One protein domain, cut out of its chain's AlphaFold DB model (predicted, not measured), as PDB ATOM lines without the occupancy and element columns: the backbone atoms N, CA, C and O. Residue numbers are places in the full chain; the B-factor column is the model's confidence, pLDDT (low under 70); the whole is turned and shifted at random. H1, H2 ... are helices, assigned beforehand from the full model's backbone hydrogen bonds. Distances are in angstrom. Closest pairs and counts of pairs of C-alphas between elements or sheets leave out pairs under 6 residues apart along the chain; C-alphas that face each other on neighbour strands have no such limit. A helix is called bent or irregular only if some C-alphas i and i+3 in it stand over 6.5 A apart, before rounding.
ATOM      1  N   PRO A 423       3.902  10.784  11.905       95.00
ATOM      2  CA  PRO A 423       3.486   9.412  11.614       95.00
ATOM      3  C   PRO A 423       1.984   9.282  11.353       95.00
ATOM      4  O   PRO A 423       1.565   8.531  10.481       95.00
ATOM      5  N   LYS A 424       1.164  10.093  12.036       95.31
ATOM      6  CA  LYS A 424      -0.288  10.110  11.827       95.31
ATOM      7  C   LYS A 424      -0.715  10.488  10.409       95.31
ATOM      8  O   LYS A 424      -1.793  10.092  10.017       95.31
ATOM      9  N   LEU A 425       0.087  11.241   9.649       95.94
ATOM     10  CA  LEU A 425      -0.251  11.625   8.272       95.94
ATOM     11  C   LEU A 425       0.215  10.592   7.236       95.94
ATOM     12  O   LEU A 425      -0.160  10.700   6.073       95.94
ATOM     13  N   GLN A 426       1.016   9.600   7.633       97.38
ATOM     14  CA  GLN A 426       1.573   8.610   6.710       97.38
ATOM     15  C   GLN A 426       0.504   7.763   5.995       97.38
ATOM     16  O   GLN A 426       0.652   7.603   4.788       97.38
ATOM     17  N   PRO A 427      -0.586   7.285   6.637       97.62
ATOM     18  CA  PRO A 427      -1.634   6.541   5.929       97.62
ATOM     19  C   PRO A 427      -2.277   7.365   4.809       97.62
ATOM     20  O   PRO A 427      -2.356   6.906   3.677       97.62
ATOM     21  N   ALA A 428      -2.652   8.618   5.098       96.94
ATOM     22  CA  ALA A 428      -3.215   9.527   4.099       96.94
ATOM     23  C   ALA A 428      -2.226   9.835   2.972       96.94
ATOM     24  O   ALA A 428      -2.604   9.828   1.806       96.94
ATOM     25  N   PHE A 429      -0.956  10.062   3.306       97.75
ATOM     26  CA  PHE A 429       0.086  10.288   2.314       97.75
ATOM     27  C   PHE A 429       0.284   9.082   1.390       97.75
ATOM     28  O   PHE A 429       0.254   9.250   0.175       97.75
ATOM     29  N   LEU A 430       0.451   7.875   1.940       98.06
ATOM     30  CA  LEU A 430       0.650   6.656   1.151       98.06
ATOM     31  C   LEU A 430      -0.570   6.348   0.279       98.06
ATOM     32  O   LEU A 430      -0.402   5.962  -0.871       98.06
ATOM     33  N   PHE A 431      -1.778   6.589   0.797       97.75
ATOM     34  CA  PHE A 431      -3.016   6.462   0.033       97.75
ATOM     35  C   PHE A 431      -3.049   7.443  -1.147       97.75
ATOM     36  O   PHE A 431      -3.150   7.028  -2.294       97.75
ATOM     37  N   LEU A 432      -2.885   8.746  -0.890       96.88
ATOM     38  CA  LEU A 432      -2.975   9.804  -1.911       96.88
ATOM     39  C   LEU A 432      -1.830   9.788  -2.940       96.88
ATOM     40  O   LEU A 432      -1.956  10.384  -4.015       96.88
ATOM     41  N   THR A 433      -0.711   9.143  -2.605       97.25
ATOM     42  CA  THR A 433       0.431   8.903  -3.507       97.25
ATOM     43  C   THR A 433       0.416   7.510  -4.140       97.25
ATOM     44  O   THR A 433       1.362   7.165  -4.841       97.25
ATOM     45  N   GLU A 434      -0.648   6.730  -3.922       97.06
ATOM     46  CA  GLU A 434      -0.871   5.407  -4.522       97.06
ATOM     47  C   GLU A 434       0.224   4.369  -4.194       97.06
ATOM     48  O   GLU A 434       0.474   3.425  -4.941       97.06
ATOM     49  N   GLN A 435       0.875   4.506  -3.037       97.12
ATOM     50  CA  GLN A 435       1.905   3.581  -2.551       97.12
ATOM     51  C   GLN A 435       1.271   2.393  -1.810       97.12
ATOM     52  O   GLN A 435       1.472   2.199  -0.607       97.12
ATOM     53  N   TRP A 436       0.481   1.600  -2.538       96.88
ATOM     54  CA  TRP A 436      -0.427   0.586  -1.988       96.88
ATOM     55  C   TRP A 436       0.244  -0.455  -1.089       96.88
ATOM     56  O   TRP A 436      -0.218  -0.671   0.026       96.88
ATOM     57  N   ASP A 437       1.380  -1.025  -1.495       96.88
ATOM     58  CA  ASP A 437       2.086  -2.035  -0.690       96.88
ATOM     59  C   ASP A 437       2.603  -1.481   0.649       96.88
ATOM     60  O   ASP A 437       2.747  -2.199   1.642       96.88
ATOM     61  N   ALA A 438       2.950  -0.193   0.693       96.88
ATOM     62  CA  ALA A 438       3.345   0.470   1.930       96.88
ATOM     63  C   ALA A 438       2.115   0.839   2.771       96.88
ATOM     64  O   ALA A 438       2.147   0.662   3.988       96.88
ATOM     65  N   TYR A 439       1.038   1.304   2.129       97.81
ATOM     66  CA  TYR A 439      -0.234   1.611   2.778       97.81
ATOM     67  C   TYR A 439      -0.838   0.370   3.450       97.81
ATOM     68  O   TYR A 439      -1.072   0.397   4.655       97.81
ATOM     69  N   ASP A 440      -0.978  -0.743   2.724       97.12
ATOM     70  CA  ASP A 440      -1.585  -1.986   3.220       97.12
ATOM     71  C   ASP A 440      -0.769  -2.607   4.370       97.12
ATOM     72  O   ASP A 440      -1.323  -3.228   5.274       97.12
ATOM     73  N   ARG A 441       0.558  -2.402   4.393       97.56
ATOM     74  CA  ARG A 441       1.405  -2.794   5.536       97.56
ATOM     75  C   ARG A 441       1.241  -1.875   6.744       97.56
ATOM     76  O   ARG A 441       1.365  -2.336   7.877       97.56
ATOM     77  N   LEU A 442       1.041  -0.577   6.515       97.19
ATOM     78  CA  LEU A 442       0.959   0.425   7.576       97.19
ATOM     79  C   LEU A 442      -0.428   0.476   8.233       97.19
ATOM     80  O   LEU A 442      -0.514   0.759   9.433       97.19
ATOM     81  N   ASP A 443      -1.480   0.265   7.445       97.19
ATOM     82  CA  ASP A 443      -2.885   0.438   7.817       97.19
ATOM     83  C   ASP A 443      -3.789  -0.613   7.134       97.19
ATOM     84  O   ASP A 443      -4.657  -0.260   6.334       97.19
ATOM     85  N   PRO A 444      -3.594  -1.918   7.421       96.00
ATOM     86  CA  PRO A 444      -4.299  -3.010   6.737       96.00
ATOM     87  C   PRO A 444      -5.824  -2.975   6.910       96.00
ATOM     88  O   PRO A 444      -6.543  -3.554   6.100       96.00
ATOM     89  N   ASP A 445      -6.321  -2.328   7.967       94.69
ATOM     90  CA  ASP A 445      -7.749  -2.189   8.273       94.69
ATOM     91  C   ASP A 445      -8.314  -0.793   7.948       94.69
ATOM     92  O   ASP A 445      -9.506  -0.555   8.137       94.69
ATOM     93  N   GLY A 446      -7.481   0.135   7.457       94.62
ATOM     94  CA  GLY A 446      -7.869   1.512   7.131       94.62
ATOM     95  C   GLY A 446      -8.227   2.395   8.336       94.62
ATOM     96  O   GLY A 446      -8.667   3.536   8.154       94.62
ATOM     97  N   THR A 447      -8.077   1.911   9.573       94.31
ATOM     98  CA  THR A 447      -8.524   2.636  10.774       94.31
ATOM     99  C   THR A 447      -7.711   3.906  11.024       94.31
ATOM    100  O   THR A 447      -8.233   4.915  11.526       94.31
ATOM    101  N   ARG A 448      -6.426   3.907  10.648       95.44
ATOM    102  CA  ARG A 448      -5.571   5.089  10.795       95.44
ATOM    103  C   ARG A 448      -5.935   6.146   9.762       95.44
ATOM    104  O   ARG A 448      -6.014   7.320  10.124       95.44
ATOM    105  N   LEU A 449      -6.212   5.755   8.520       95.94
ATOM    106  CA  LEU A 449      -6.689   6.655   7.477       95.94
ATOM    107  C   LEU A 449      -8.021   7.306   7.872       95.94
ATOM    108  O   LEU A 449      -8.131   8.530   7.813       95.94
ATOM    109  N   GLN A 450      -8.984   6.529   8.379       93.88
ATOM    110  CA  GLN A 450     -10.256   7.056   8.900       93.88
ATOM    111  C   GLN A 450     -10.046   8.111   9.996       93.88
ATOM    112  O   GLN A 450     -10.708   9.152  10.012       93.88
ATOM    113  N   THR A 451      -9.077   7.883  10.888       93.06
ATOM    114  CA  THR A 451      -8.714   8.848  11.938       93.06
ATOM    115  C   THR A 451      -8.176  10.157  11.348       93.06
ATOM    116  O   THR A 451      -8.512  11.236  11.837       93.06
ATOM    117  N   VAL A 452      -7.371  10.091  10.282       93.44
ATOM    118  CA  VAL A 452      -6.878  11.292   9.584       93.44
ATOM    119  C   VAL A 452      -8.007  12.021   8.869       93.44
ATOM    120  O   VAL A 452      -8.067  13.246   8.943       93.44
ATOM    121  N   LEU A 453      -8.918  11.294   8.216       92.94
ATOM    122  CA  LEU A 453     -10.049  11.876   7.491       92.94
ATOM    123  C   LEU A 453     -11.019  12.613   8.414       92.94
ATOM    124  O   LEU A 453     -11.474  13.705   8.068       92.94
ATOM    125  N   ALA A 454     -11.242  12.100   9.628       90.06
ATOM    126  CA  ALA A 454     -11.997  12.796  10.674       90.06
ATOM    127  C   ALA A 454     -11.375  14.156  11.068       90.06
ATOM    128  O   ALA A 454     -12.063  15.057  11.552       90.06
ATOM    129  N   GLU A 455     -10.067  14.318  10.848       90.06
ATOM    130  CA  GLU A 455      -9.306  15.543  11.093       90.06
ATOM    131  C   GLU A 455      -8.882  16.272   9.801       90.06
ATOM    132  O   GLU A 455      -8.110  17.228   9.876       90.06
ATOM    133  N   SER A 456      -9.360  15.858   8.622       86.12
ATOM    134  CA  SER A 456      -8.898  16.351   7.307       86.12
ATOM    135  C   SER A 456      -8.953  17.877   7.176       86.12
ATOM    136  O   SER A 456      -8.010  18.498   6.674       86.12
ATOM    137  N   TRP A 457      -9.999  18.497   7.729       84.12
ATOM    138  CA  TRP A 457     -10.182  19.949   7.784       84.12
ATOM    139  C   TRP A 457      -9.038  20.685   8.500       84.12
ATOM    140  O   TRP A 457      -8.731  21.820   8.146       84.12
ATOM    141  N   ARG A 458      -8.355  20.048   9.465       85.56
ATOM    142  CA  ARG A 458      -7.193  20.635  10.162       85.56
ATOM    143  C   ARG A 458      -5.950  20.701   9.285       85.56
ATOM    144  O   ARG A 458      -5.067  21.517   9.533       85.56
ATOM    145  N   TYR A 459      -5.857  19.821   8.293       83.62
ATOM    146  CA  TYR A 459      -4.702  19.716   7.400       83.62
ATOM    147  C   TYR A 459      -4.970  20.335   6.021       83.62
ATOM    148  O   TYR A 459      -4.037  20.509   5.234       83.62
ATOM    149  N   GLY A 460      -6.227  20.699   5.737       88.50
ATOM    150  CA  GLY A 460      -6.651  21.207   4.435       88.50
ATOM    151  C   GLY A 460      -6.470  20.162   3.336       88.50
ATOM    152  O   GLY A 460      -5.967  20.496   2.264       88.50
ATOM    153  N   LEU A 461      -6.788  18.900   3.640       89.94
ATOM    154  CA  LEU A 461      -6.801  17.810   2.668       89.94
ATOM    155  C   LEU A 461      -8.225  17.677   2.106       89.94
ATOM    156  O   LEU A 461      -9.137  17.391   2.887       89.94
ATOM    157  N   PRO A 462      -8.447  17.923   0.807       89.12
ATOM    158  CA  PRO A 462      -9.773  17.804   0.209       89.12
ATOM    159  C   PRO A 462     -10.196  16.329   0.114       89.12
ATOM    160  O   PRO A 462      -9.417  15.486  -0.323       89.12
ATOM    161  N   LEU A 463     -11.432  16.015   0.520       91.50
ATOM    162  CA  LEU A 463     -11.975  14.648   0.462       91.50
ATOM    163  C   LEU A 463     -12.104  14.124  -0.975       91.50
ATOM    164  O   LEU A 463     -11.890  12.937  -1.200       91.50
ATOM    165  N   SER A 464     -12.353  15.013  -1.940       92.31
ATOM    166  CA  SER A 464     -12.459  14.664  -3.361       92.31
ATOM    167  C   SER A 464     -11.201  13.978  -3.900       92.31
ATOM    168  O   SER A 464     -11.302  13.035  -4.672       92.31
ATOM    169  N   GLU A 465     -10.007  14.370  -3.440       94.00
ATOM    170  CA  GLU A 465      -8.756  13.716  -3.856       94.00
ATOM    171  C   GLU A 465      -8.679  12.259  -3.376       94.00
ATOM    172  O   GLU A 465      -8.121  11.407  -4.063       94.00
ATOM    173  N   PHE A 466      -9.245  11.944  -2.204       95.62
ATOM    174  CA  PHE A 466      -9.309  10.561  -1.721       95.62
ATOM    175  C   PHE A 466     -10.300   9.737  -2.536       95.62
ATOM    176  O   PHE A 466      -9.997   8.592  -2.858       95.62
ATOM    177  N   GLU A 467     -11.457  10.309  -2.867       94.75
ATOM    178  CA  GLU A 467     -12.479   9.668  -3.700       94.75
ATOM    179  C   GLU A 467     -11.923   9.334  -5.087       94.75
ATOM    180  O   GLU A 467     -11.986   8.181  -5.509       94.75
ATOM    181  N   GLU A 468     -11.284  10.303  -5.745       95.06
ATOM    182  CA  GLU A 468     -10.682  10.122  -7.069       95.06
ATOM    183  C   GLU A 468      -9.580   9.058  -7.074       95.06
ATOM    184  O   GLU A 468      -9.497   8.236  -7.989       95.06
ATOM    185  N   VAL A 469      -8.713   9.061  -6.057       96.56
ATOM    186  CA  VAL A 469      -7.642   8.066  -5.928       96.56
ATOM    187  C   VAL A 469      -8.212   6.674  -5.624       96.56
ATOM    188  O   VAL A 469      -7.743   5.687  -6.194       96.56
ATOM    189  N   ALA A 470      -9.239   6.580  -4.773       96.25
ATOM    190  CA  ALA A 470      -9.916   5.322  -4.467       96.25
ATOM    191  C   ALA A 470     -10.585   4.730  -5.715       96.25
ATOM    192  O   ALA A 470     -10.364   3.563  -6.036       96.25
ATOM    193  N   GLU A 471     -11.338   5.551  -6.451       96.31
ATOM    194  CA  GLU A 471     -12.012   5.163  -7.690       96.31
ATOM    195  C   GLU A 471     -11.004   4.666  -8.731       96.31
ATOM    196  O   GLU A 471     -11.146   3.559  -9.257       96.31
ATOM    197  N   ARG A 472      -9.934   5.435  -8.971       96.44
ATOM    198  CA  ARG A 472      -8.875   5.083  -9.929       96.44
ATOM    199  C   ARG A 472      -8.196   3.757  -9.596       96.44
ATOM    200  O   ARG A 472      -7.878   2.990 -10.502       96.44
ATOM    201  N   ALA A 473      -7.980   3.484  -8.312       96.00
ATOM    202  CA  ALA A 473      -7.334   2.263  -7.843       96.00
ATOM    203  C   ALA A 473      -8.298   1.077  -7.662       96.00
ATOM    204  O   ALA A 473      -7.854  -0.006  -7.277       96.00
ATOM    205  N   GLY A 474      -9.605   1.261  -7.893       96.50
ATOM    206  CA  GLY A 474     -10.620   0.241  -7.622       96.50
ATOM    207  C   GLY A 474     -10.719  -0.125  -6.136       96.50
ATOM    208  O   GLY A 474     -11.008  -1.274  -5.797       96.50
ATOM    209  N   ARG A 475     -10.432   0.831  -5.245       95.19
ATOM    210  CA  ARG A 475     -10.469   0.669  -3.788       95.19
ATOM    211  C   ARG A 475     -11.728   1.308  -3.199       95.19
ATOM    212  O   ARG A 475     -12.267   2.250  -3.777       95.19
ATOM    213  N   PRO A 476     -12.215   0.815  -2.046       92.50
ATOM    214  CA  PRO A 476     -13.323   1.461  -1.359       92.50
ATOM    215  C   PRO A 476     -12.930   2.888  -0.978       92.50
ATOM    216  O   PRO A 476     -11.826   3.124  -0.475       92.50
ATOM    217  N   VAL A 477     -13.847   3.830  -1.209       90.31
ATOM    218  CA  VAL A 477     -13.698   5.199  -0.716       90.31
ATOM    219  C   VAL A 477     -13.580   5.123   0.805       90.31
ATOM    220  O   VAL A 477     -14.424   4.495   1.448       90.31
ATOM    221  N   PRO A 478     -12.533   5.706   1.402       86.12
ATOM    222  CA  PRO A 478     -12.380   5.663   2.840       86.12
ATOM    223  C   PRO A 478     -13.475   6.526   3.476       86.12
ATOM    224  O   PRO A 478     -13.446   7.753   3.408       86.12
ATOM    225  N   GLU A 479     -14.473   5.875   4.068       84.06
ATOM    226  CA  GLU A 479     -15.574   6.575   4.722       84.06
ATOM    227  C   GLU A 479     -15.059   7.272   5.990       84.06
ATOM    228  O   GLU A 479     -14.414   6.630   6.831       84.06
ATOM    229  N   PRO A 480     -15.311   8.583   6.170       76.12
ATOM    230  CA  PRO A 480     -15.039   9.216   7.446       76.12
ATOM    231  C   PRO A 480     -15.887   8.517   8.516       76.12
ATOM    232  O   PRO A 480     -17.045   8.183   8.251       76.12
ATOM    233  N   PRO A 481     -15.350   8.298   9.730       74.12
ATOM    234  CA  PRO A 481     -16.136   7.699  10.796       74.12
ATOM    235  C   PRO A 481     -17.395   8.537  10.985       74.12
ATOM    236  O   PRO A 481     -17.293   9.771  11.017       74.12
TER     237      PRO A 481
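AT A GLANCE: This is residues 423 to 481 of the 530 residues of an uncharacterized protein of Saccharomonospora glauca K62 (UniProt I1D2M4). What shape do these atoms make? A small rounded body of five short helices is built round H1: H2 folds back beside H1 as a helical hairpin, H3 crosses H1 nearly at right angles, and H5 packs slantwise on H1 near its last residue, Leu 432. The four-residue H4 sits beyond the end of H3, on the way to H5, and residues 473 to 481, with no named element, turn back from the end of H5 toward H3. What is the make-up? The printed part has 59 residues with five named helices, in the order H1, H2, H3, H4, H5, and no named strand, and its class is all helix. How large and how dense is it? It is compact, with a radius of gyration of the C-alphas of 10.2 A, and spans 27 by 23 by 19 A.

IN THESE COORDINATES: Where are the longest helices? H1 and H5 have 10 residues each. H1 is residues 423 to 432, 15.0 A from its first C-alpha at (3.486, 9.412, 11.614) to its last at (-2.975, 9.804, -1.911). H5 is residues 463 to 472, 14.5 A long, and ends at C-alpha 472, (-8.875, 5.083, -9.929). Is either of them irregular? H1 is irregular, with C-alphas 424 and 427 standing 7.0 A apart, against about 5 A in a regular helix. Where are the shorter helices? H2 is residues 436 to 442 and is 9.7 A long; H3 is residues 447 to 454 and is 10.7 A long, beginning at C-alpha 447, (-8.524, 2.636, 10.774). H4 is residues 456 to 459, 5.4 A long.

HOW THE PARTS SIT: What touches the hub, H1? H1 and H2 form a helical hairpin; they touch at a shallow tilt of 21 degrees, opposite ways, and their closest C-alphas, those of Leu 430 and Tyr 439, are 5.4 A apart. H1 and H3 touch and are about perpendicular, at 87 degrees, with the closest C-alphas, those of Pro 427 and Leu 449, 5.3 A apart. H1 and H5 touch at a steep tilt of 51 degrees, the same way, and their closest C-alphas, those of Leu 432 and Phe 466, are 6.4 A apart. How do the other helices stand to each other? H3 and H5 are close but not clearly touching, with the closest C-alphas, those of Leu 453 and Leu 463, 7.8 A apart; H4 and H5 are so too, with those of Ser 456 and Leu 463 at 7.7 A. H3 and H4 meet only through their link. Which pairs stay apart? H2 is apart from H3, H4 and H5, and H1 is apart from H4. What do the helices' N and O atoms show? In H3 and H5 every O i to N i+4 pair is within hydrogen-bond range, against 4 of 6 in H1 and 2 of 3 in H2. H4 is too short for such a pair, but its one O i to N i+3 pair is within range.

THE WHOLE: How far does the domain reach? The two C-alphas farthest apart, those of Arg 458 and Gly 474, are 27.3 A from each other, and the first and last printed C-alphas, those of Pro 423 and Pro 481, are 19.7 A apart. Are there cuts or long links? The printed part has no cut, and the four links, H1 to H2, H2 to H3, H3 to H4 and H4 to H5, are tight. How confident is the model? The mean pLDDT of the printed part is 93.4, and no printed residue is under 70; the mean of H4 is 85.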